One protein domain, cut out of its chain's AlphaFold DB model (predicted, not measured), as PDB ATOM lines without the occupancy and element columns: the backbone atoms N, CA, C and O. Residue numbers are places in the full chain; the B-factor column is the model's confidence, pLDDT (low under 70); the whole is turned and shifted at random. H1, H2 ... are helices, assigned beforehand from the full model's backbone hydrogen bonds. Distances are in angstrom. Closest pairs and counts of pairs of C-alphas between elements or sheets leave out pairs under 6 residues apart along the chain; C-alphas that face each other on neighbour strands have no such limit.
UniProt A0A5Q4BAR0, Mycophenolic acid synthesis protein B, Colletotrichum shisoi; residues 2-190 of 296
ATOM      1  N   SER A   2       4.173  25.156  21.610       87.81
ATOM      2  CA  SER A   2       2.878  24.601  21.158       87.81
ATOM      3  C   SER A   2       3.040  23.439  20.173       87.81
ATOM      4  O   SER A   2       2.398  22.410  20.332       87.81
ATOM      5  N   GLU A   3       3.989  23.559  19.244       91.69
ATOM      6  CA  GLU A   3       4.309  22.506  18.274       91.69
ATOM      7  C   GLU A   3       4.808  21.190  18.874       91.69
ATOM      8  O   GLU A   3       4.601  20.130  18.296       91.69
ATOM      9  N   ILE A   4       5.459  21.255  20.030       92.31
ATOM     10  CA  ILE A   4       5.989  20.084  20.733       92.31
ATOM     11  C   ILE A   4       4.889  19.442  21.592       92.31
ATOM     12  O   ILE A   4       4.872  18.230  21.767       92.31
ATOM     13  N   ILE A   5       3.970  20.248  22.130       90.12
ATOM     14  CA  ILE A   5       2.930  19.796  23.067       90.12
ATOM     15  C   ILE A   5       1.731  19.181  22.335       90.12
ATOM     16  O   ILE A   5       1.162  18.201  22.801       90.12
ATOM     17  N   TRP A   6       1.329  19.759  21.202       88.12
ATOM     18  CA  TRP A   6       0.058  19.424  20.550       88.12
ATOM     19  C   TRP A   6       0.185  18.512  19.324       88.12
ATOM     20  O   TRP A   6      -0.835  18.057  18.816       88.12
ATOM     21  N   ASN A   7       1.400  18.233  18.843       89.00
ATOM     22  CA  ASN A   7       1.623  17.268  17.765       89.00
ATOM     23  C   ASN A   7       2.216  15.966  18.314       89.00
ATOM     24  O   ASN A   7       2.982  15.992  19.281       89.00
ATOM     25  N   ALA A   8       1.925  14.847  17.647       87.94
ATOM     26  CA  ALA A   8       2.469  13.539  18.006       87.94
ATOM     27  C   ALA A   8       4.015  13.572  18.084       87.94
ATOM     28  O   ALA A   8       4.637  14.265  17.267       87.94
ATOM     29  N   PRO A   9       4.647  12.867  19.044       87.38
ATOM     30  CA  PRO A   9       6.099  12.914  19.252       87.38
ATOM     31  C   PRO A   9       6.933  12.562  18.010       87.38
ATOM     32  O   PRO A   9       7.974  13.167  17.769       87.38
ATOM     33  N   ASP A  10       6.455  11.623  17.201       87.31
ATOM     34  CA  ASP A  10       7.071  11.137  15.962       87.31
ATOM     35  C   ASP A  10       6.747  12.004  14.733       87.31
ATOM     36  O   ASP A  10       7.332  11.834  13.664       87.31
ATOM     37  N   SER A  11       5.834  12.969  14.862       90.19
ATOM     38  CA  SER A  11       5.489  13.853  13.752       90.19
ATOM     39  C   SER A  11       6.647  14.784  13.398       90.19
ATOM     40  O   SER A  11       7.315  15.366  14.261       90.19
ATOM     41  N   ARG A  12       6.814  15.037  12.095       90.56
ATOM     42  CA  ARG A  12       7.835  15.961  11.585       90.56
ATOM     43  C   ARG A  12       7.770  17.340  12.245       90.56
ATOM     44  O   ARG A  12       8.799  17.936  12.545       90.56
ATOM     45  N   ARG A  13       6.555  17.824  12.507       91.44
ATOM     46  CA  ARG A  13       6.290  19.130  13.117       91.44
ATOM     47  C   ARG A  13       6.793  19.212  14.560       91.44
ATOM     48  O   ARG A  13       7.381  20.222  14.942       91.44
ATOM     49  N   ASN A  14       6.613  18.143  15.337       92.88
ATOM     50  CA  ASN A  14       7.146  18.049  16.692       92.88
ATOM     51  C   ASN A  14       8.679  18.022  16.674       92.88
ATOM     52  O   ASN A  14       9.321  18.839  17.335       92.88
ATOM     53  N   ILE A  15       9.260  17.128  15.867       94.62
ATOM     54  CA  ILE A  15      10.712  16.931  15.791       94.62
ATOM     55  C   ILE A  15      11.418  18.208  15.325       94.62
ATOM     56  O   ILE A  15      12.389  18.635  15.947       94.62
ATOM     57  N   ASP A  16      10.909  18.870  14.285       94.88
ATOM     58  CA  ASP A  16      11.476  20.127  13.795       94.88
ATOM     59  C   ASP A  16      11.406  21.234  14.854       94.88
ATOM     60  O   ASP A  16      12.345  22.025  14.995       94.88
ATOM     61  N   ALA A  17      10.313  21.302  15.618       95.25
ATOM     62  CA  ALA A  17      10.157  22.293  16.676       95.25
ATOM     63  C   ALA A  17      11.108  22.036  17.850       95.25
ATOM     64  O   ALA A  17      11.690  22.983  18.379       95.25
ATOM     65  N   LEU A  18      11.300  20.774  18.228       95.94
ATOM     66  CA  LEU A  18      12.278  20.371  19.234       95.94
ATOM     67  C   LEU A  18      13.709  20.672  18.770       95.94
ATOM     68  O   LEU A  18      14.454  21.331  19.489       95.94
ATOM     69  N   ALA A  19      14.060  20.318  17.532       96.62
ATOM     70  CA  ALA A  19      15.358  20.641  16.945       96.62
ATOM     71  C   ALA A  19      15.617  22.159  16.923       96.62
ATOM     72  O   ALA A  19      16.726  22.619  17.204       96.62
ATOM     73  N   ARG A  20      14.579  22.961  16.641       96.75
ATOM     74  CA  ARG A  20      14.647  24.426  16.707       96.75
ATOM     75  C   ARG A  20      14.914  24.924  18.126       96.75
ATOM     76  O   ARG A  20      15.746  25.809  18.301       96.75
ATOM     77  N   VAL A  21      14.228  24.377  19.129       96.00
ATOM     78  CA  VAL A  21      14.455  24.724  20.542       96.00
ATOM     79  C   VAL A  21      15.878  24.344  20.965       96.00
ATOM     80  O   VAL A  21      16.587  25.192  21.510       96.00
ATOM     81  N   ASN A  22      16.341  23.139  20.627       96.81
ATOM     82  CA  ASN A  22      17.697  22.681  20.934       96.81
ATOM     83  C   ASN A  22      18.758  23.578  20.292       96.81
ATOM     84  O   ASN A  22      19.704  23.972  20.970       96.81
ATOM     85  N   PHE A  23      18.564  24.013  19.042       96.25
ATOM     86  CA  PHE A  23      19.447  24.993  18.400       96.25
ATOM     87  C   PHE A  23      19.510  26.325  19.163       96.25
ATOM     88  O   PHE A  23      20.587  26.895  19.351       96.25
ATOM     89  N   LEU A  24      18.358  26.848  19.591       95.19
ATOM     90  CA  LEU A  24      18.307  28.129  20.295       95.19
ATOM     91  C   LEU A  24      19.016  28.056  21.654       95.19
ATOM     92  O   LEU A  24      19.679  29.020  22.037       95.19
ATOM     93  N   HIS A  25      18.933  26.919  22.349       96.44
ATOM     94  CA  HIS A  25      19.640  26.702  23.612       96.44
ATOM     95  C   HIS A  25      21.120  26.343  23.431       96.44
ATOM     96  O   HIS A  25      21.941  26.767  24.247       96.44
ATOM     97  N   SER A  26      21.489  25.599  22.382       95.69
ATOM     98  CA  SER A  26      22.833  25.021  22.231       95.69
ATOM     99  C   SER A  26      23.931  26.076  22.279       95.69
ATOM    100  O   SER A  26      24.915  25.904  22.990       95.69
ATOM    101  N   ARG A  27      23.723  27.219  21.621       93.44
ATOM    102  CA  ARG A  27      24.684  28.331  21.588       93.44
ATOM    103  C   ARG A  27      24.977  28.898  22.976       93.44
ATOM    104  O   ARG A  27      26.125  29.196  23.293       93.44
ATOM    105  N   TRP A  28      23.947  29.050  23.804       96.19
ATOM    106  CA  TRP A  28      24.092  29.592  25.155       96.19
ATOM    107  C   TRP A  28      24.666  28.564  26.128       96.19
ATOM    108  O   TRP A  28      25.465  28.932  26.986       96.19
ATOM    109  N   ARG A  29      24.321  27.284  25.954       97.12
ATOM    110  CA  ARG A  29      24.913  26.178  26.720       97.12
ATOM    111  C   ARG A  29      26.399  26.014  26.403       97.12
ATOM    112  O   ARG A  29      27.213  25.976  27.315       97.12
ATOM    113  N   GLN A  30      26.772  26.021  25.122       95.81
ATOM    114  CA  GLN A  30      28.172  25.965  24.674       95.81
ATOM    115  C   GLN A  30      28.990  27.164  25.170       95.81
ATOM    116  O   GLN A  30      30.154  27.012  25.518       95.81
ATOM    117  N   ALA A  31      28.376  28.348  25.253       97.31
ATOM    118  CA  ALA A  31      29.007  29.542  25.812       97.31
ATOM    119  C   ALA A  31      29.044  29.571  27.356       97.31
ATOM    120  O   ALA A  31      29.455  30.583  27.929       97.31
ATOM    121  N   GLY A  32      28.563  28.524  28.039       96.94
ATOM    122  CA  GLY A  32      28.511  28.451  29.503       96.94
ATOM    123  C   GLY A  32      27.569  29.474  30.149       96.94
ATOM    124  O   GLY A  32      27.762  29.843  31.302       96.94
ATOM    125  N   LYS A  33      26.585  29.993  29.400       97.75
ATOM    126  CA  LYS A  33      25.611  30.993  29.880       97.75
ATOM    127  C   LYS A  33      24.309  30.385  30.387       97.75
ATOM    128  O   LYS A  33      23.547  31.089  31.036       97.75
ATOM    129  N   ILE A  34      24.054  29.124  30.046       97.56
ATOM    130  CA  ILE A  34      22.933  28.332  30.549       97.56
ATOM    131  C   ILE A  34      23.512  26.992  30.994       97.56
ATOM    132  O   ILE A  34      24.026  26.233  30.167       97.56
ATOM    133  N   SER A  35      23.461  26.731  32.295       97.81
ATOM    134  CA  SER A  35      23.913  25.478  32.898       97.81
ATOM    135  C   SER A  35      22.894  24.347  32.685       97.81
ATOM    136  O   SER A  35      21.787  24.564  32.185       97.81
ATOM    137  N   ASN A  36      23.257  23.111  33.048       98.12
ATOM    138  CA  ASN A  36      22.286  22.014  33.093       98.12
ATOM    139  C   ASN A  36      21.179  22.293  34.118       98.12
ATOM    140  O   ASN A  36      20.008  22.060  33.829       98.12
ATOM    141  N   ASP A  37      21.548  22.836  35.274       98.19
ATOM    142  CA  ASP A  37      20.620  23.113  36.366       98.19
ATOM    143  C   ASP A  37      19.628  24.214  35.971       98.19
ATOM    144  O   ASP A  37      18.437  24.086  36.230       98.19
ATOM    145  N   ASP A  38      20.065  25.231  35.221       97.88
ATOM    146  CA  ASP A  38      19.168  26.269  34.690       97.88
ATOM    147  C   ASP A  38      18.114  25.664  33.743       97.88
ATOM    148  O   ASP A  38      16.937  26.047  33.765       97.88
ATOM    149  N   MET A  39      18.526  24.697  32.913       98.12
ATOM    150  CA  MET A  39      17.622  23.964  32.021       98.12
ATOM    151  C   MET A  39      16.653  23.085  32.813       98.12
ATOM    152  O   MET A  39      15.457  23.096  32.521       98.12
ATOM    153  N   LEU A  40      17.149  22.347  33.811       98.38
ATOM    154  CA  LEU A  40      16.340  21.458  34.643       98.38
ATOM    155  C   LEU A  40      15.326  22.234  35.484       98.38
ATOM    156  O   LEU A  40      14.162  21.849  35.540       98.38
ATOM    157  N   PHE A  41      15.736  23.356  36.075       98.12
ATOM    158  CA  PHE A  41      14.845  24.239  36.819       98.12
ATOM    159  C   PHE A  41      13.742  24.790  35.917       98.12
ATOM    160  O   PHE A  41      12.560  24.705  36.248       98.12
ATOM    161  N   THR A  42      14.109  25.267  34.723       97.25
ATOM    162  CA  THR A  42      13.138  25.758  33.738       97.25
ATOM    163  C   THR A  42      12.168  24.657  33.302       97.25
ATOM    164  O   THR A  42      10.965  24.903  33.240       97.25
ATOM    165  N   LEU A  43      12.657  23.438  33.039       97.69
ATOM    166  CA  LEU A  43      11.818  22.270  32.746       97.69
ATOM    167  C   LEU A  43      10.863  21.973  33.911       97.69
ATOM    168  O   LEU A  43       9.677  21.746  33.684       97.69
ATOM    169  N   GLY A  44      11.361  22.034  35.148       97.44
ATOM    170  CA  GLY A  44      10.578  21.839  36.366       97.44
ATOM    171  C   GLY A  44       9.378  22.770  36.457       97.44
ATOM    172  O   GLY A  44       8.283  22.305  36.768       97.44
ATOM    173  N   LEU A  45       9.525  24.041  36.076       96.31
ATOM    174  CA  LEU A  45       8.404  24.988  36.048       96.31
ATOM    175  C   LEU A  45       7.285  24.564  35.078       96.31
ATOM    176  O   LEU A  45       6.115  24.806  35.364       96.31
ATOM    177  N   PHE A  46       7.598  23.886  33.968       95.56
ATOM    178  CA  PHE A  46       6.581  23.368  33.038       95.56
ATOM    179  C   PHE A  46       5.823  22.142  33.566       95.56
ATOM    180  O   PHE A  46       4.737  21.836  33.070       95.56
ATOM    181  N   VAL A  47       6.371  21.445  34.564       95.62
ATOM    182  CA  VAL A  47       5.745  20.267  35.185       95.62
ATOM    183  C   VAL A  47       5.008  20.656  36.459       95.62
ATOM    184  O   VAL A  47       3.820  20.379  36.610       95.62
ATOM    185  N   LEU A  48       5.724  21.303  37.376       97.19
ATOM    186  CA  LEU A  48       5.290  21.548  38.745       97.19
ATOM    187  C   LEU A  48       4.204  22.621  38.808       97.19
ATOM    188  O   LEU A  48       3.181  22.400  39.460       97.19
ATOM    189  N   GLU A  49       4.376  23.739  38.096       95.88
ATOM    190  CA  GLU A  49       3.424  24.849  38.169       95.88
ATOM    191  C   GLU A  49       2.052  24.478  37.602       95.88
ATOM    192  O   GLU A  49       1.067  24.706  38.301       95.88
ATOM    193  N   PRO A  50       1.913  23.829  36.425       95.38
ATOM    194  CA  PRO A  50       0.592  23.426  35.950       95.38
ATOM    195  C   PRO A  50      -0.106  22.422  36.875       95.38
ATOM    196  O   PRO A  50      -1.317  22.535  37.073       95.38
ATOM    197  N   ILE A  51       0.631  21.484  37.488       96.19
ATOM    198  CA  ILE A  51       0.064  20.557  38.485       96.19
ATOM    199  C   ILE A  51      -0.446  21.344  39.699       96.19
ATOM    200  O   ILE A  51      -1.602  21.192  40.097       96.19
ATOM    201  N   ARG A  52       0.392  22.221  40.262       95.75
ATOM    202  CA  ARG A  52       0.068  23.026  41.446       95.75
ATOM    203  C   ARG A  52      -1.094  23.987  41.185       95.75
ATOM    204  O   ARG A  52      -2.030  24.049  41.976       95.75
ATOM    205  N   TRP A  53      -1.063  24.718  40.074       95.62
ATOM    206  CA  TRP A  53      -2.075  25.718  39.724       95.62
ATOM    207  C   TRP A  53      -3.421  25.076  39.413       95.62
ATOM    208  O   TRP A  53      -4.446  25.627  39.800       95.62
ATOM    209  N   THR A  54      -3.434  23.902  38.774       96.56
ATOM    210  CA  THR A  54      -4.684  23.159  38.553       96.56
ATOM    211  C   THR A  54      -5.311  22.765  39.890       96.56
ATOM    212  O   THR A  54      -6.494  23.015  40.107       96.56
ATOM    213  N   ALA A  55      -4.515  22.244  40.830       95.50
ATOM    214  CA  ALA A  55      -5.004  21.877  42.159       95.50
ATOM    215  C   ALA A  55      -5.537  23.080  42.965       95.50
ATOM    216  O   ALA A  55      -6.514  22.944  43.702       95.50
ATOM    217  N   LEU A  56      -4.915  24.257  42.825       94.31
ATOM    218  CA  LEU A  56      -5.283  25.465  43.571       94.31
ATOM    219  C   LEU A  56      -6.456  26.241  42.957       94.31
ATOM    220  O   LEU A  56      -7.313  26.736  43.690       94.31
ATOM    221  N   TYR A  57      -6.484  26.390  41.632       94.69
ATOM    222  CA  TYR A  57      -7.307  27.406  40.965       94.69
ATOM    223  C   TYR A  57      -8.368  26.845  40.013       94.69
ATOM    224  O   TYR A  57      -9.265  27.586  39.595       94.69
ATOM    225  N   GLU A  58      -8.313  25.556  39.674       95.69
ATOM    226  CA  GLU A  58      -9.308  24.929  38.806       95.69
ATOM    227  C   GLU A  58     -10.420  24.205  39.573       95.69
ATOM    228  O   GLU A  58     -10.393  23.994  40.787       95.69
ATOM    229  N   TRP A  59     -11.489  23.866  38.851       95.06
ATOM    230  CA  TRP A  59     -12.675  23.222  39.423       95.06
ATOM    231  C   TRP A  59     -12.433  21.787  39.896       95.06
ATOM    232  O   TRP A  59     -13.152  21.324  40.790       95.06
ATOM    233  N   ARG A  60     -11.398  21.129  39.366       94.88
ATOM    234  CA  ARG A  60     -10.898  19.821  39.798       94.88
ATOM    235  C   ARG A  60      -9.373  19.800  39.795       94.88
ATOM    236  O   ARG A  60      -8.748  20.533  39.037       94.88
ATOM    237  N   ASP A  61      -8.820  18.880  40.571       96.44
ATOM    238  CA  ASP A  61      -7.412  18.509  40.483       96.44
ATOM    239  C   ASP A  61      -7.162  17.572  39.278       96.44
ATOM    240  O   ASP A  61      -8.093  16.997  38.692       96.44
ATOM    241  N   LEU A  62      -5.893  17.418  38.911       96.50
ATOM    242  CA  LEU A  62      -5.419  16.391  37.997       96.50
ATOM    243  C   LEU A  62      -5.478  15.021  38.668       96.50
ATOM    244  O   LEU A  62      -5.005  14.827  39.789       96.50
ATOM    245  N   THR A  63      -6.002  14.049  37.934       96.75
ATOM    246  CA  THR A  63      -5.966  12.640  38.319       96.75
ATOM    247  C   THR A  63      -4.528  12.119  38.363       96.75
ATOM    248  O   THR A  63      -3.623  12.665  37.726       96.75
ATOM    249  N   MET A  64      -4.317  11.003  39.063       94.88
ATOM    250  CA  MET A  64      -3.022  10.312  39.076       94.88
ATOM    251  C   MET A  64      -2.536   9.972  37.657       94.88
ATOM    252  O   MET A  64      -1.357  10.136  37.357       94.88
ATOM    253  N   PHE A  65      -3.448   9.564  36.766       94.38
ATOM    254  CA  PHE A  65      -3.122   9.243  35.375       94.38
ATOM    255  C   PHE A  65      -2.639  10.469  34.591       94.38
ATOM    256  O   PHE A  65      -1.630  10.394  33.895       94.38
ATOM    257  N   GLU A  66      -3.311  11.615  34.737       95.62
ATOM    258  CA  GLU A  66      -2.908  12.869  34.083       95.62
ATOM    259  C   GLU A  66      -1.543  13.353  34.584       95.62
ATOM    260  O   GLU A  66      -0.688  13.717  33.777       95.62
ATOM    261  N   ARG A  67      -1.301  13.291  35.901       95.56
ATOM    262  CA  ARG A  67      -0.001  13.637  36.498       95.56
ATOM    263  C   ARG A  67       1.114  12.730  35.976       95.56
ATOM    264  O   ARG A  67       2.177  13.225  35.609       95.56
ATOM    265  N   ASN A  68       0.854  11.427  35.884       94.19
ATOM    266  CA  ASN A  68       1.802  10.455  35.344       94.19
ATOM    267  C   ASN A  68       2.097  10.708  33.855       94.19
ATOM    268  O   ASN A  68       3.256  10.716  33.449       94.19
ATOM    269  N   ALA A  69       1.072  10.989  33.045       93.44
ATOM    270  CA  ALA A  69       1.243  11.312  31.628       93.44
ATOM    271  C   ALA A  69       2.062  12.599  31.423       93.44
ATOM    272  O   ALA A  69       2.962  12.628  30.584       93.44
ATOM    273  N   MET A  70       1.802  13.641  32.221       94.06
ATOM    274  CA  MET A  70       2.603  14.869  32.208       94.06
ATOM    275  C   MET A  70       4.058  14.604  32.597       94.06
ATOM    276  O   MET A  70       4.962  15.092  31.924       94.06
ATOM    277  N   ALA A  71       4.285  13.822  33.653       94.25
ATOM    278  CA  ALA A  71       5.622  13.459  34.104       94.25
ATOM    279  C   ALA A  71       6.411  12.730  33.010       94.25
ATOM    280  O   ALA A  71       7.538  13.113  32.708       94.25
ATOM    281  N   ILE A  72       5.803  11.728  32.370       93.06
ATOM    282  CA  ILE A  72       6.430  10.971  31.281       93.06
ATOM    283  C   ILE A  72       6.751  11.890  30.101       93.06
ATOM    284  O   ILE A  72       7.884  11.887  29.629       93.06
ATOM    285  N   PHE A  73       5.790  12.710  29.667       92.88
ATOM    286  CA  PHE A  73       5.975  13.632  28.547       92.88
ATOM    287  C   PHE A  73       7.123  14.622  28.785       92.88
ATOM    288  O   PHE A  73       7.990  14.782  27.930       92.88
ATOM    289  N   TRP A  74       7.154  15.284  29.944       94.75
ATOM    290  CA  TRP A  74       8.172  16.297  30.219       94.75
ATOM    291  C   TRP A  74       9.541  15.698  30.536       94.75
ATOM    292  O   TRP A  74      10.551  16.282  30.145       94.75
ATOM    293  N   ARG A  75       9.594  14.527  31.184       93.88
ATOM    294  CA  ARG A  75      10.850  13.794  31.401       93.88
ATOM    295  C   ARG A  75      11.466  13.351  30.073       93.88
ATOM    296  O   ARG A  75      12.672  13.514  29.892       93.88
ATOM    297  N   ASP A  76      10.650  12.834  29.153       92.44
ATOM    298  CA  ASP A  76      11.065  12.475  27.789       92.44
ATOM    299  C   ASP A  76      11.579  13.704  27.031       92.44
ATOM    300  O   ASP A  76      12.720  13.727  26.571       92.44
ATOM    301  N   LEU A  77      10.787  14.782  27.011       93.81
ATOM    302  CA  LEU A  77      11.164  16.020  26.336       93.81
ATOM    303  C   LEU A  77      12.473  16.605  26.877       93.81
ATOM    304  O   LEU A  77      13.325  17.009  26.092       93.81
ATOM    305  N   GLY A  78      12.661  16.649  28.197       95.19
ATOM    306  CA  GLY A  78      13.907  17.149  28.779       95.19
ATOM    307  C   GLY A  78      15.117  16.273  28.436       95.19
ATOM    308  O   GLY A  78      16.194  16.809  28.168       95.19
ATOM    309  N   GLY A  79      14.933  14.950  28.335       94.06
ATOM    310  CA  GLY A  79      15.970  14.032  27.858       94.06
ATOM    311  C   GLY A  79      16.353  14.325  26.408       94.06
ATOM    312  O   GLY A  79      17.532  14.455  26.086       94.06
ATOM    313  N   GLU A  80      15.359  14.559  25.551       93.88
ATOM    314  CA  GLU A  80      15.570  14.966  24.162       93.88
ATOM    315  C   GLU A  80      16.151  16.384  24.008       93.88
ATOM    316  O   GLU A  80      16.725  16.722  22.973       93.88
ATOM    317  N   MET A  81      16.062  17.222  25.041       95.38
ATOM    318  CA  MET A  81      16.770  18.505  25.127       95.38
ATOM    319  C   MET A  81      18.196  18.366  25.694       95.38
ATOM    320  O   MET A  81      18.905  19.366  25.867       95.38
ATOM    321  N   GLY A  82      18.639  17.140  25.994       95.06
ATOM    322  CA  GLY A  82      19.949  16.846  26.567       95.06
ATOM    323  C   GLY A  82      20.114  17.395  27.985       95.06
ATOM    324  O   GLY A  82      21.167  17.956  28.302       95.06
ATOM    325  N   ILE A  83      19.056  17.339  28.797       97.44
ATOM    326  CA  ILE A  83      19.091  17.677  30.224       97.44
ATOM    327  C   ILE A  83      19.468  16.414  31.002       97.44
ATOM    328  O   ILE A  83      18.827  15.375  30.857       97.44
ATOM    329  N   SER A  84      20.512  16.506  31.824       96.44
ATOM    330  CA  SER A  84      20.886  15.439  32.752       96.44
ATOM    331  C   SER A  84      20.025  15.503  34.010       96.44
ATOM    332  O   SER A  84      19.800  16.583  34.563       96.44
ATOM    333  N   TYR A  85      19.592  14.331  34.474       95.50
ATOM    334  CA  TYR A  85      18.806  14.149  35.697       95.50
ATOM    335  C   TYR A  85      19.618  13.549  36.852       95.50
ATOM    336  O   TYR A  85      19.042  13.177  37.869       95.50
ATOM    337  N   GLU A  86      20.943  13.437  36.725       93.62
ATOM    338  CA  GLU A  86      21.802  12.812  37.745       93.62
ATOM    339  C   GLU A  86      21.665  13.472  39.123       93.62
ATOM    340  O   GLU A  86      21.640  12.788  40.144       93.62
ATOM    341  N   CYS A  87      21.474  14.794  39.163       93.56
ATOM    342  CA  CYS A  87      21.258  15.539  40.404       93.56
ATOM    343  C   CYS A  87      19.936  15.198  41.115       93.56
ATOM    344  O   CYS A  87      19.753  15.584  42.271       93.56
ATOM    345  N   LEU A  88      19.021  14.476  40.453       94.19
ATOM    346  CA  LEU A  88      17.773  13.990  41.039       94.19
ATOM    347  C   LEU A  88      17.936  12.637  41.745       94.19
ATOM    348  O   LEU A  88      17.085  12.284  42.557       94.19
ATOM    349  N   ALA A  89      19.023  11.898  41.495       89.25
ATOM    350  CA  ALA A  89      19.246  10.571  42.074       89.25
ATOM    351  C   ALA A  89      19.131  10.521  43.616       89.25
ATOM    352  O   ALA A  89      18.505   9.587  44.111       89.25
ATOM    353  N   PRO A  90      19.623  11.512  44.396       86.50
ATOM    354  CA  PRO A  90      19.463  11.514  45.855       86.50
ATOM    355  C   PRO A  90      18.005  11.582  46.334       86.50
ATOM    356  O   PRO A  90      17.714  11.228  47.474       86.50
ATOM    357  N   TYR A  91      17.101  12.051  45.477       83.44
ATOM    358  CA  TYR A  91      15.688  12.262  45.779       83.44
ATOM    359  C   TYR A  91      14.796  11.132  45.251       83.44
ATOM    360  O   TYR A  91      13.616  11.052  45.593       83.44
ATOM    361  N   MET A  92      15.340  10.252  44.407       83.38
ATOM    362  CA  MET A  92      14.595   9.169  43.778       83.38
ATOM    363  C   MET A  92      14.815   7.852  44.521       83.38
ATOM    364  O   MET A  92      15.937   7.377  44.659       83.38
ATOM    365  N   ARG A  93      13.719   7.221  44.962       70.19
ATOM    366  CA  ARG A  93      13.758   5.849  45.504       70.19
ATOM    367  C   ARG A  93      13.834   4.799  44.396       70.19
ATOM    368  O   ARG A  93      14.526   3.799  44.545       70.19
ATOM    369  N   GLU A  94      13.140   5.041  43.284       73.94
ATOM    370  CA  GLU A  94      13.083   4.155  42.120       73.94
ATOM    371  C   GLU A  94      13.254   4.955  40.825       73.94
ATOM    372  O   GLU A  94      12.491   5.879  40.555       73.94
ATOM    373  N   ASN A  95      14.217   4.574  39.980       67.12
ATOM    374  CA  ASN A  95      14.577   5.339  38.774       67.12
ATOM    375  C   ASN A  95      13.491   5.382  37.683       67.12
ATOM    376  O   ASN A  95      13.550   6.236  36.799       67.12
ATOM    377  N   LYS A  96      12.523   4.454  37.689       73.19
ATOM    378  CA  LYS A  96      11.536   4.331  36.601       73.19
ATOM    379  C   LYS A  96      10.195   5.001  36.896       73.19
ATOM    380  O   LYS A  96       9.502   5.349  35.938       73.19
ATOM    381  N   ASP A  97       9.860   5.241  38.161       87.69
ATOM    382  CA  ASP A  97       8.588   5.855  38.546       87.69
ATOM    383  C   ASP A  97       8.548   7.343  38.149       87.69
ATOM    384  O   ASP A  97       9.395   8.151  38.540       87.69
ATOM    385  N   ALA A  98       7.563   7.704  37.325       90.69
ATOM    386  CA  ALA A  98       7.404   9.068  36.844       90.69
ATOM    387  C   ALA A  98       6.870  10.008  37.938       90.69
ATOM    388  O   ALA A  98       7.231  11.182  37.946       90.69
ATOM    389  N   LEU A  99       6.065   9.516  38.885       92.12
ATOM    390  CA  LEU A  99       5.586  10.331  40.004       92.12
ATOM    391  C   LEU A  99       6.707  10.580  41.016       92.12
ATOM    392  O   LEU A  99       6.880  11.719  41.449       92.12
ATOM    393  N   ALA A 100       7.529   9.568  41.313       92.50
ATOM    394  CA  ALA A 100       8.745   9.758  42.105       92.50
ATOM    395  C   ALA A 100       9.691  10.793  41.470       92.50
ATOM    396  O   ALA A 100      10.261  11.614  42.183       92.50
ATOM    397  N   TRP A 101       9.816  10.808  40.137       94.81
ATOM    398  CA  TRP A 101      10.585  11.835  39.426       94.81
ATOM    399  C   TRP A 101      10.007  13.247  39.618       94.81
ATOM    400  O   TRP A 101      10.770  14.186  39.831       94.81
ATOM    401  N   VAL A 102       8.677  13.416  39.601       95.62
ATOM    402  CA  VAL A 102       8.038  14.722  39.868       95.62
ATOM    403  C   VAL A 102       8.310  15.201  41.292       95.62
ATOM    404  O   VAL A 102       8.601  16.380  41.491       95.62
ATOM    405  N   GLU A 103       8.224  14.315  42.284       94.50
ATOM    406  CA  GLU A 103       8.508  14.668  43.680       94.50
ATOM    407  C   GLU A 103       9.991  15.011  43.885       94.50
ATOM    408  O   GLU A 103      10.308  16.034  44.493       94.50
ATOM    409  N   ALA A 104      10.897  14.233  43.283       95.62
ATOM    410  CA  ALA A 104      12.327  14.523  43.270       95.62
ATOM    411  C   ALA A 104      12.638  15.887  42.640       95.62
ATOM    412  O   ALA A 104      13.397  16.686  43.190       95.62
ATOM    413  N   LEU A 105      12.005  16.180  41.501       96.88
ATOM    414  CA  LEU A 105      12.137  17.459  40.818       96.88
ATOM    415  C   LEU A 105      11.604  18.614  41.670       96.88
ATOM    416  O   LEU A 105      12.213  19.681  41.672       96.88
ATOM    417  N   ARG A 106      10.506  18.411  42.413       96.56
ATOM    418  CA  ARG A 106       9.961  19.417  43.335       96.56
ATOM    419  C   ARG A 106      10.949  19.748  44.448       96.56
ATOM    420  O   ARG A 106      11.210  20.927  44.673       96.56
ATOM    421  N   GLU A 107      11.499  18.739  45.119       95.88
ATOM    422  CA  GLU A 107      12.454  18.968  46.209       95.88
ATOM    423  C   GLU A 107      13.729  19.648  45.697       95.88
ATOM    424  O   GLU A 107      14.183  20.641  46.272       95.88
ATOM    425  N   TRP A 108      14.265  19.177  44.568       97.38
ATOM    426  CA  TRP A 108      15.432  19.785  43.937       97.38
ATOM    427  C   TRP A 108      15.165  21.242  43.516       97.38
ATOM    428  O   TRP A 108      15.962  22.126  43.833       97.38
ATOM    429  N   CYS A 109      14.018  21.531  42.882       96.94
ATOM    430  CA  CYS A 109      13.652  22.891  42.467       96.94
ATOM    431  C   CYS A 109      13.455  23.832  43.660       96.94
ATOM    432  O   CYS A 109      13.750  25.018  43.539       96.94
ATOM    433  N   SER A 110      12.954  23.341  44.799       95.06
ATOM    434  CA  SER A 110      12.833  24.149  46.021       95.06
ATOM    435  C   SER A 110      14.207  24.637  46.487       95.06
ATOM    436  O   SER A 110      14.413  25.837  46.652       95.06
ATOM    437  N   LYS A 111      15.185  23.729  46.584       95.38
ATOM    438  CA  LYS A 111      16.563  24.060  46.993       95.38
ATOM    439  C   LYS A 111      17.276  24.951  45.978       95.38
ATOM    440  O   LYS A 111      17.980  25.883  46.354       95.38
ATOM    441  N   TYR A 112      17.072  24.704  44.683       96.12
ATOM    442  CA  TYR A 112      17.614  25.572  43.639       96.12
ATOM    443  C   TYR A 112      17.063  27.004  43.774       96.12
ATOM    444  O   TYR A 112      17.815  27.975  43.700       96.12
ATOM    445  N   GLN A 113      15.764  27.162  44.049       95.44
ATOM    446  CA  GLN A 113      15.149  28.482  44.226       95.44
ATOM    447  C   GLN A 113      15.699  29.237  45.428       95.44
ATOM    448  O   GLN A 113      15.972  30.428  45.296       95.44
ATOM    449  N   GLU A 114      15.905  28.573  46.565       93.12
ATOM    450  CA  GLU A 114      16.479  29.180  47.776       93.12
ATOM    451  C   GLU A 114      17.795  29.925  47.504       93.12
ATOM    452  O   GLU A 114      18.037  30.983  48.086       93.12
ATOM    453  N   HIS A 115      18.614  29.427  46.573       92.50
ATOM    454  CA  HIS A 115      19.905  30.027  46.233       92.50
ATOM    455  C   HIS A 115      19.885  30.916  44.981       92.50
ATOM    456  O   HIS A 115      20.674  31.858  44.897       92.50
ATOM    457  N   HIS A 116      19.004  30.646  44.011       95.69
ATOM    458  CA  HIS A 116      19.042  31.295  42.694       95.69
ATOM    459  C   HIS A 116      17.881  32.261  42.421       95.69
ATOM    460  O   HIS A 116      18.028  33.164  41.593       95.69
ATOM    461  N   MET A 117      16.740  32.138  43.109       95.31
ATOM    462  CA  MET A 117      15.595  33.039  42.930       95.31
ATOM    463  C   MET A 117      15.765  34.308  43.777       95.31
ATOM    464  O   MET A 117      15.031  34.572  44.728       95.31
ATOM    465  N   VAL A 118      16.771  35.100  43.410       95.44
ATOM    466  CA  VAL A 118      17.165  36.336  44.094       95.44
ATOM    467  C   VAL A 118      16.806  37.576  43.278       95.44
ATOM    468  O   VAL A 118      16.555  37.515  42.072       95.44
ATOM    469  N   TYR A 119      16.780  38.731  43.941       96.94
ATOM    470  CA  TYR A 119      16.558  40.005  43.267       96.94
ATOM    471  C   TYR A 119      17.683  40.338  42.280       96.94
ATOM    472  O   TYR A 119      18.864  40.264  42.615       96.94
ATOM    473  N   ALA A 120      17.303  40.795  41.085       95.94
ATOM    474  CA  ALA A 120      18.218  41.422  40.140       95.94
ATOM    475  C   ALA A 120      17.507  42.513  39.330       95.94
ATOM    476  O   ALA A 120      16.358  42.354  38.911       95.94
ATOM    477  N   ALA A 121      18.212  43.603  39.016       97.06
ATOM    478  CA  ALA A 121      17.663  44.683  38.190       97.06
ATOM    479  C   ALA A 121      17.227  44.196  36.790       97.06
ATOM    480  O   ALA A 121      16.252  44.693  36.218       97.06
ATOM    481  N   SER A 122      17.912  43.183  36.249       96.94
ATOM    482  CA  SER A 122      17.518  42.491  35.016       96.94
ATOM    483  C   SER A 122      16.156  41.805  35.139       96.94
ATOM    484  O   SER A 122      15.357  41.888  34.203       96.94
ATOM    485  N   ASN A 123      15.862  41.191  36.290       96.25
ATOM    486  CA  ASN A 123      14.592  40.515  36.549       96.25
ATOM    487  C   ASN A 123      13.450  41.525  36.570       96.25
ATOM    488  O   ASN A 123      12.448  41.310  35.894       96.25
ATOM    489  N   THR A 124      13.620  42.669  37.244       96.38
ATOM    490  CA  THR A 124      12.622  43.752  37.234       96.38
ATOM    491  C   THR A 124      12.342  44.253  35.821       96.38
ATOM    492  O   THR A 124      11.185  44.394  35.423       96.38
ATOM    493  N   LYS A 125      13.392  44.479  35.018       97.19
ATOM    494  CA  LYS A 125      13.240  44.921  33.625       97.19
ATOM    495  C   LYS A 125      12.443  43.910  32.796       97.19
ATOM    496  O   LYS A 125      11.529  44.305  32.069       97.19
ATOM    497  N   LEU A 126      12.777  42.623  32.907       95.94
ATOM    498  CA  LEU A 126      12.085  41.555  32.187       95.94
ATOM    499  C   LEU A 126      10.638  41.395  32.670       95.94
ATOM    500  O   LEU A 126       9.725  41.302  31.852       95.94
ATOM    501  N   ALA A 127      10.414  41.429  33.983       95.62
ATOM    502  CA  ALA A 127       9.096  41.305  34.588       95.62
ATOM    503  C   ALA A 127       8.159  42.437  34.148       95.62
ATOM    504  O   ALA A 127       7.023  42.167  33.760       95.62
ATOM    505  N   HIS A 128       8.636  43.686  34.124       94.75
ATOM    506  CA  HIS A 128       7.861  44.825  33.625       94.75
ATOM    507  C   HIS A 128       7.537  44.702  32.132       94.75
ATOM    508  O   HIS A 128       6.413  44.997  31.720       94.75
ATOM    509  N   ALA A 129       8.494  44.248  31.318       95.12
ATOM    510  CA  ALA A 129       8.250  44.003  29.900       95.12
ATOM    511  C   ALA A 129       7.182  42.914  29.696       95.12
ATOM    512  O   ALA A 129       6.282  43.092  28.877       95.12
ATOM    513  N   ASN A 130       7.233  41.833  30.480       94.06
ATOM    514  CA  ASN A 130       6.256  40.751  30.415       94.06
ATOM    515  C   ASN A 130       4.860  41.198  30.879       94.06
ATOM    516  O   ASN A 130       3.880  40.974  30.177       94.06
ATOM    517  N   VAL A 131       4.759  41.909  32.008       93.81
ATOM    518  CA  VAL A 131       3.486  42.479  32.488       93.81
ATOM    519  C   VAL A 131       2.879  43.417  31.447       93.81
ATOM    520  O   VAL A 131       1.679  43.355  31.198       93.81
ATOM    521  N   LYS A 132       3.690  44.252  30.786       92.62
ATOM    522  CA  LYS A 132       3.204  45.126  29.712       92.62
ATOM    523  C   LYS A 132       2.593  44.331  28.552       92.62
ATOM    524  O   LYS A 132       1.592  44.777  28.002       92.62
ATOM    525  N   LEU A 133       3.174  43.184  28.195       92.00
ATOM    526  CA  LEU A 133       2.619  42.298  27.166       92.00
ATOM    527  C   LEU A 133       1.315  41.639  27.630       92.00
ATOM    528  O   LEU A 133       0.346  41.649  26.880       92.00
ATOM    529  N   LEU A 134       1.264  41.125  28.865       91.88
ATOM    530  CA  LEU A 134       0.062  40.490  29.428       91.88
ATOM    531  C   LEU A 134      -1.118  41.461  29.570       91.88
ATOM    532  O   LEU A 134      -2.269  41.059  29.441       91.88
ATOM    533  N   LEU A 135      -0.836  42.737  29.844       91.75
ATOM    534  CA  LEU A 135      -1.847  43.775  30.057       91.75
ATOM    535  C   LEU A 135      -2.177  44.585  28.796       91.75
ATOM    536  O   LEU A 135      -2.865  45.604  28.887       91.75
ATOM    537  N   MET A 136      -1.680  44.177  27.626       89.00
ATOM    538  CA  MET A 136      -1.861  44.953  26.399       89.00
ATOM    539  C   MET A 136      -3.328  45.014  25.964       89.00
ATOM    540  O   MET A 136      -3.803  46.087  25.602       89.00
ATOM    541  N   ASP A 137      -4.057  43.908  26.123       86.75
ATOM    542  CA  ASP A 137      -5.486  43.823  25.803       86.75
ATOM    543  C   ASP A 137      -6.391  44.394  26.900       86.75
ATOM    544  O   ASP A 137      -7.612  44.381  26.766       86.75
ATOM    545  N   PHE A 138      -5.826  44.891  28.004       90.56
ATOM    546  CA  PHE A 138      -6.598  45.475  29.096       90.56
ATOM    547  C   PHE A 138      -6.791  46.982  28.871       90.56
ATOM    548  O   PHE A 138      -5.803  47.697  28.624       90.56
ATOM    549  N   PRO A 139      -8.025  47.505  29.028       90.81
ATOM    550  CA  PRO A 139      -8.272  48.938  29.023       90.81
ATOM    551  C   PRO A 139      -7.420  49.626  30.090       90.81
ATOM    552  O   PRO A 139      -7.216  49.086  31.175       90.81
ATOM    553  N   GLY A 140      -6.935  50.838  29.813       90.31
ATOM    554  CA  GLY A 140      -5.975  51.521  30.692       90.31
ATOM    555  C   GLY A 140      -6.405  51.588  32.164       90.31
ATOM    556  O   GLY A 140      -5.581  51.375  33.052       90.31
ATOM    557  N   PHE A 141      -7.700  51.792  32.422       92.88
ATOM    558  CA  PHE A 141      -8.255  51.907  33.772       92.88
ATOM    559  C   PHE A 141      -8.247  50.593  34.577       92.88
ATOM    560  O   PHE A 141      -8.261  50.643  35.803       92.88
ATOM    561  N   THR A 142      -8.181  49.420  33.933       94.25
ATOM    562  CA  THR A 142      -8.157  48.118  34.631       94.25
ATOM    563  C   THR A 142      -6.745  47.602  34.894       94.25
ATOM    564  O   THR A 142      -6.571  46.665  35.673       94.25
ATOM    565  N   ARG A 143      -5.712  48.209  34.292       93.56
ATOM    566  CA  ARG A 143      -4.334  47.689  34.333       93.56
ATOM    567  C   ARG A 143      -3.762  47.590  35.745       93.56
ATOM    568  O   ARG A 143      -3.121  46.595  36.059       93.56
ATOM    569  N   ASN A 144      -4.022  48.575  36.605       94.12
ATOM    570  CA  ASN A 144      -3.542  48.544  37.992       94.12
ATOM    571  C   ASN A 144      -4.208  47.424  38.797       94.12
ATOM    572  O   ASN A 144      -3.538  46.725  39.554       94.12
ATOM    573  N   PHE A 145      -5.511  47.226  38.593       95.12
ATOM    574  CA  PHE A 145      -6.239  46.123  39.205       95.12
ATOM    575  C   PHE A 145      -5.679  44.777  38.731       95.12
ATOM    576  O   PHE A 145      -5.294  43.954  39.559       95.12
ATOM    577  N   ALA A 146      -5.537  44.587  37.417       94.56
ATOM    578  CA  ALA A 146      -4.990  43.365  36.832       94.56
ATOM    579  C   ALA A 146      -3.552  43.086  37.304       94.56
ATOM    580  O   ALA A 146      -3.237  41.957  37.669       94.56
ATOM    581  N   LEU A 147      -2.699  44.112  37.395       94.81
ATOM    582  CA  LEU A 147      -1.366  43.997  37.991       94.81
ATOM    583  C   LEU A 147      -1.434  43.552  39.457       94.81
ATOM    584  O   LEU A 147      -0.629  42.730  39.888       94.81
ATOM    585  N   SER A 148      -2.391  44.060  40.233       95.38
ATOM    586  CA  SER A 148      -2.590  43.618  41.613       95.38
ATOM    587  C   SER A 148      -2.931  42.130  41.694       95.38
ATOM    588  O   SER A 148      -2.288  41.395  42.440       95.38
ATOM    589  N   GLN A 149      -3.853  41.666  40.846       95.19
ATOM    590  CA  GLN A 149      -4.237  40.253  40.777       95.19
ATOM    591  C   GLN A 149      -3.081  39.359  40.295       95.19
ATOM    592  O   GLN A 149      -2.865  38.280  40.840       95.19
ATOM    593  N   LEU A 150      -2.280  39.824  39.329       94.31
ATOM    594  CA  LEU A 150      -1.066  39.127  38.887       94.31
ATOM    595  C   LEU A 150      -0.049  38.967  40.025       94.31
ATOM    596  O   LEU A 150       0.582  37.921  40.128       94.31
ATOM    597  N   ARG A 151       0.094  39.963  40.909       95.50
ATOM    598  CA  ARG A 151       0.957  39.840  42.097       95.50
ATOM    599  C   ARG A 151       0.411  38.814  43.092       95.50
ATOM    600  O   ARG A 151       1.205  38.092  43.683       95.50
ATOM    601  N   CYS A 152      -0.908  38.702  43.256       95.50
ATOM    602  CA  CYS A 152      -1.505  37.650  44.091       95.50
ATOM    603  C   CYS A 152      -1.200  36.239  43.567       95.50
ATOM    604  O   CYS A 152      -1.016  35.327  44.366       95.50
ATOM    605  N   LEU A 153      -1.102  36.076  42.244       92.88
ATOM    606  CA  LEU A 153      -0.780  34.801  41.595       92.88
ATOM    607  C   LEU A 153       0.696  34.391  41.763       92.88
ATOM    608  O   LEU A 153       1.017  33.207  41.773       92.88
ATOM    609  N   MET A 154       1.602  35.364  41.877       93.56
ATOM    610  CA  MET A 154       3.036  35.118  42.051       93.56
ATOM    611  C   MET A 154       3.357  34.720  43.492       93.56
ATOM    612  O   MET A 154       2.919  35.379  44.433       93.56
ATOM    613  N   GLU A 155       4.195  33.703  43.677       92.56
ATOM    614  CA  GLU A 155       4.705  33.336  45.001       92.56
ATOM    615  C   GLU A 155       5.596  34.442  45.602       92.56
ATOM    616  O   GLU A 155       6.198  35.219  44.851       92.56
ATOM    617  N   PRO A 156       5.712  34.539  46.944       94.00
ATOM    618  CA  PRO A 156       6.474  35.605  47.596       94.00
ATOM    619  C   PRO A 156       7.916  35.737  47.086       94.00
ATOM    620  O   PRO A 156       8.349  36.842  46.758       94.00
ATOM    621  N   GLN A 157       8.633  34.620  46.936       93.69
ATOM    622  CA  GLN A 157      10.018  34.620  46.460       93.69
ATOM    623  C   GLN A 157      10.130  35.096  45.000       93.69
ATOM    624  O   GLN A 157      11.000  35.902  44.659       93.69
ATOM    625  N   LEU A 158       9.182  34.696  44.145       94.81
ATOM    626  CA  LEU A 158       9.106  35.157  42.758       94.81
ATOM    627  C   LEU A 158       8.833  36.666  42.682       94.81
ATOM    628  O   LEU A 158       9.491  37.377  41.925       94.81
ATOM    629  N   ARG A 159       7.909  37.188  43.500       95.69
ATOM    630  CA  ARG A 159       7.641  38.634  43.564       95.69
ATOM    631  C   ARG A 159       8.877  39.420  43.978       95.69
ATOM    632  O   ARG A 159       9.225  40.401  43.321       95.69
ATOM    633  N   GLN A 160       9.537  38.977  45.045       95.06
ATOM    634  CA  GLN A 160      10.721  39.635  45.591       95.06
ATOM    635  C   GLN A 160      11.882  39.610  44.592       95.06
ATOM    636  O   GLN A 160      12.511  40.645  44.370       95.06
ATOM    637  N   SER A 161      12.107  38.486  43.902       96.00
ATOM    638  CA  SER A 161      13.157  38.380  42.877       96.00
ATOM    639  C   SER A 161      12.942  39.314  41.676       96.00
ATOM    640  O   SER A 161      13.906  39.752  41.043       96.00
ATOM    641  N   MET A 162      11.690  39.684  41.386       96.44
ATOM    642  CA  MET A 162      11.323  40.662  40.355       96.44
ATOM    643  C   MET A 162      11.246  42.108  40.872       96.44
ATOM    644  O   MET A 162      11.146  43.037  40.067       96.44
ATOM    645  N   GLY A 163      11.314  42.333  42.187       95.19
ATOM    646  CA  GLY A 163      11.170  43.657  42.805       95.19
ATOM    647  C   GLY A 163       9.720  44.142  42.932       95.19
ATOM    648  O   GLY A 163       9.482  45.344  43.058       95.19
ATOM    649  N   TYR A 164       8.740  43.237  42.887       95.56
ATOM    650  CA  TYR A 164       7.342  43.583  43.131       95.56
ATOM    651  C   TYR A 164       7.031  43.646  44.624       95.56
ATOM    652  O   TYR A 164       7.482  42.820  45.413       95.56
ATOM    653  N   LYS A 165       6.191  44.614  45.002       93.69
ATOM    654  CA  LYS A 165       5.640  44.708  46.357       93.69
ATOM    655  C   LYS A 165       4.624  43.600  46.593       93.69
ATOM    656  O   LYS A 165       3.849  43.277  45.684       93.69
ATOM    657  N   ASP A 166       4.557  43.115  47.826       94.38
ATOM    658  CA  ASP A 166       3.514  42.180  48.229       94.38
ATOM    659  C   ASP A 166       2.104  42.775  48.020       94.38
ATOM    660  O   ASP A 166       1.908  43.995  48.133       94.38
ATOM    661  N   PRO A 167       1.125  41.942  47.626       94.81
ATOM    662  CA  PRO A 167      -0.266  42.359  47.522       94.81
ATOM    663  C   PRO A 167      -0.825  42.702  48.907       94.81
ATOM    664  O   PRO A 167      -0.399  42.155  49.926       94.81
ATOM    665  N   SER A 168      -1.788  43.625  48.956       96.12
ATOM    666  CA  SER A 168      -2.487  43.913  50.207       96.12
ATOM    667  C   SER A 168      -3.391  42.739  50.600       96.12
ATOM    668  O   SER A 168      -3.798  41.945  49.753       96.12
ATOM    669  N   ARG A 169      -3.784  42.656  51.878       96.38
ATOM    670  CA  ARG A 169      -4.763  41.645  52.329       96.38
ATOM    671  C   ARG A 169      -6.082  41.729  51.557       96.38
ATOM    672  O   ARG A 169      -6.708  40.705  51.311       96.38
ATOM    673  N   LEU A 170      -6.480  42.940  51.157       96.88
ATOM    674  CA  LEU A 170      -7.668  43.159  50.340       96.88
ATOM    675  C   LEU A 170      -7.488  42.587  48.928       96.88
ATOM    676  O   LEU A 170      -8.386  41.912  48.438       96.88
ATOM    677  N   ASP A 171      -6.333  42.808  48.294       96.38
ATOM    678  CA  ASP A 171      -6.039  42.253  46.967       96.38
ATOM    679  C   ASP A 171      -6.056  40.720  46.980       96.38
ATOM    680  O   ASP A 171      -6.628  40.109  46.078       96.38
ATOM    681  N   SER A 172      -5.459  40.105  48.008       95.88
ATOM    682  CA  SER A 172      -5.476  38.650  48.201       95.88
ATOM    683  C   SER A 172      -6.894  38.126  48.411       95.88
ATOM    684  O   SER A 172      -7.301  37.193  47.727       95.88
ATOM    685  N   TYR A 173      -7.680  38.776  49.274       97.44
ATOM    686  CA  TYR A 173      -9.078  38.408  49.499       97.44
ATOM    687  C   TYR A 173      -9.910  38.496  48.213       97.44
ATOM    688  O   TYR A 173     -10.672  37.582  47.898       97.44
ATOM    689  N   VAL A 174      -9.757  39.574  47.438       97.88
ATOM    690  CA  VAL A 174     -10.453  39.736  46.152       97.88
ATOM    691  C   VAL A 174     -10.034  38.641  45.174       97.88
ATOM    692  O   VAL A 174     -10.902  38.024  44.561       97.88
ATOM    693  N   PHE A 175      -8.735  38.362  45.058       96.88
ATOM    694  CA  PHE A 175      -8.217  37.310  44.185       96.88
ATOM    695  C   PHE A 175      -8.804  35.936  44.533       96.88
ATOM    696  O   PHE A 175      -9.354  35.258  43.665       96.88
ATOM    697  N   GLU A 176      -8.745  35.550  45.809       96.19
ATOM    698  CA  GLU A 176      -9.264  34.270  46.300       96.19
ATOM    699  C   GLU A 176     -10.760  34.116  46.005       96.19
ATOM    700  O   GLU A 176     -11.185  33.079  45.493       96.19
ATOM    701  N   ASN A 177     -11.553  35.165  46.242       97.50
ATOM    702  CA  ASN A 177     -12.986  35.141  45.951       97.50
ATOM    703  C   ASN A 177     -13.276  35.088  44.447       97.50
ATOM    704  O   ASN A 177     -14.146  34.328  44.027       97.50
ATOM    705  N   LEU A 178     -12.545  35.836  43.614       96.88
ATOM    706  CA  LEU A 178     -12.718  35.788  42.158       96.88
ATOM    707  C   LEU A 178     -12.434  34.391  41.606       96.88
ATOM    708  O   LEU A 178     -13.210  33.875  40.795       96.88
ATOM    709  N   VAL A 179     -11.357  33.754  42.068       96.44
ATOM    710  CA  VAL A 179     -11.020  32.387  41.663       96.44
ATOM    711  C   VAL A 179     -12.051  31.389  42.193       96.44
ATOM    712  O   VAL A 179     -12.496  30.530  41.433       96.44
ATOM    713  N   ALA A 180     -12.501  31.520  43.444       96.50
ATOM    714  CA  ALA A 180     -13.529  30.651  44.020       96.50
ATOM    715  C   ALA A 180     -14.871  30.755  43.274       96.50
ATOM    716  O   ALA A 180     -15.487  29.735  42.957       96.50
ATOM    717  N   ILE A 181     -15.297  31.972  42.924       97.50
ATOM    718  CA  ILE A 181     -16.509  32.216  42.135       97.50
ATOM    719  C   ILE A 181     -16.358  31.601  40.741       97.50
ATOM    720  O   ILE A 181     -17.222  30.832  40.318       97.50
ATOM    721  N   ARG A 182     -15.241  31.861  40.043       96.81
ATOM    722  CA  ARG A 182     -14.944  31.236  38.742       96.81
ATOM    723  C   ARG A 182     -15.018  29.711  38.838       96.81
ATOM    724  O   ARG A 182     -15.628  29.070  37.986       96.81
ATOM    725  N   ARG A 183     -14.419  29.131  39.880       96.12
ATOM    726  CA  ARG A 183     -14.409  27.689  40.134       96.12
ATOM    727  C   ARG A 183     -15.827  27.137  40.284       96.12
ATOM    728  O   ARG A 183     -16.147  26.121  39.670       96.12
ATOM    729  N   ALA A 184     -16.678  27.809  41.058       96.31
ATOM    730  CA  ALA A 184     -18.074  27.422  41.247       96.31
ATOM    731  C   ALA A 184     -18.874  27.508  39.937       96.31
ATOM    732  O   ALA A 184     -19.596  26.569  39.601       96.31
ATOM    733  N   ILE A 185     -18.690  28.580  39.157       96.62
ATOM    734  CA  ILE A 185     -19.320  28.746  37.838       96.62
ATOM    735  C   ILE A 185     -18.900  27.617  36.892       96.62
ATOM    736  O   ILE A 185     -19.747  27.015  36.237       96.62
ATOM    737  N   LEU A 186     -17.610  27.284  36.829       94.62
ATOM    738  CA  LEU A 186     -17.134  26.204  35.961       94.62
ATOM    739  C   LEU A 186     -17.666  24.840  36.391       94.62
ATOM    740  O   LEU A 186     -18.059  24.046  35.544       94.62
ATOM    741  N   LYS A 187     -17.717  24.581  37.698       94.25
ATOM    742  CA  LYS A 187     -18.183  23.301  38.235       94.25
ATOM    743  C   LYS A 187     -19.687  23.086  38.054       94.25
ATOM    744  O   LYS A 187     -20.105  21.955  37.828       94.25
ATOM    745  N   HIS A 188     -20.490  24.138  38.210       95.38
ATOM    746  CA  HIS A 188     -21.947  24.012  38.323       95.38
ATOM    747  C   HIS A 188     -22.727  24.586  37.138       95.38
ATOM    748  O   HIS A 188     -23.849  24.150  36.905       95.38
ATOM    749  N   LEU A 189     -22.164  25.546  36.397       95.88
ATOM    750  CA  LEU A 189     -22.874  26.268  35.332       95.88
ATOM    751  C   LEU A 189     -22.283  26.037  33.935       95.88
ATOM    752  O   LEU A 189     -22.926  26.373  32.943       95.88
ATOM    753  N   SER A 190     -21.073  25.482  33.828       92.38
ATOM    754  CA  SER A 190     -20.431  25.239  32.532       92.38
ATOM    755  C   SER A 190     -20.647  23.800  32.075       92.38
ATOM    756  O   SER A 190     -20.148  22.856  32.683       92.38
TER     757      SER A 190
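What this domain is: This is residues 2 to 190 of the 296 residues of the protein "Mycophenolic acid synthesis protein B" of Colletotrichum shisoi (UniProt A0A5Q4BAR0). The long helix H3 runs through the middle, with H4 folded back beside it and H6 crossing it; short H5 packs on H6. A second group, H7 to H10, lies beyond this one and is loosely joined to it, through the H6 to H7 link and where H10 meets the last residue of H3, while H2 with little H1 makes an arm near H4. The printed part has 189 residues with ten named helices, H1 to H10 in chain order, and no named strand; the class is all helix. It is compact, with a radius of gyration of the C-alphas of 18.7 A and spans of 46 by 43 by 36 A.

Where its parts are: H3, residues 36 to 57, is 31.1 A long and has a kink of 28 degrees near residue 51; C-alpha 36 is at (22.286, 22.014, 33.093). H4 is residues 64 to 80, 24.3 A; H5, residues 86 to 91, 10.1 A; H6, residues 98 to 116, 25.8 A. H1, residues 2 to 6, begins with C-alpha 2 at (2.878, 24.601, 21.158) and is 5.9 A long; H2, residues 12 to 30, is 26.2 A. H7 is residues 121 to 134, 20.1 A; H8, residues 140 to 153, 20.6 A; H9, residues 156 to 162, 10.1 A. H10, residues 169 to 188, is 28.3 A, ending with C-alpha 188 at (-21.947, 24.012, 38.323).

How they stand to each other: H3 and H4 form a helical hairpin at a shallow tilt of 19 degrees, opposite ways; their closest C-alphas, Val 47 and Trp 74, are 6.8 A apart. With residues 41 to 48 alone H3 touches H6, closest C-alphas Phe 41 and Cys 109 at 5.9 A. H6 also touches H4, closest C-alphas Ala 71 and Ala 98 at 5.5 A, and H5, about perpendicular at 77 degrees, closest C-alphas Tyr 91 and Ala 104 at 4.8 A. H1 touches H2, closest C-alphas Ile 4 and Asn 14 at 4.7 A; H2 and H4 are near each other. H3, with residue 57 alone, only just touches H10, with 3 pairs of C-alphas within 8 A, closest Tyr 57 and Val 179 at 6.3 A. H10 touches H8, about perpendicular at 86 degrees, closest C-alphas Cys 152 and Ser 172 at 5.8 A. H7 touches H9, closest C-alphas Thr 124 and Met 162 at 4.6 A. Every O i to N i+4 pair is within hydrogen-bond range in H1, H4, H7, H9 and H10; the counts are 13 of 15 in H2, 16 of 18 in H3, 14 of 15 in H6, 8 of 10 in H8 and 0 of 2 in H5, where 2 of 3 O i to N i+3 pairs are.

The domain as a whole: The C-alphas of Glu 94 and Phe 141, the two farthest apart, are 53.0 A apart. The printed part has no cut and no long link. Mean pLDDT of the printed part is 94.1; residue 95 is under 70.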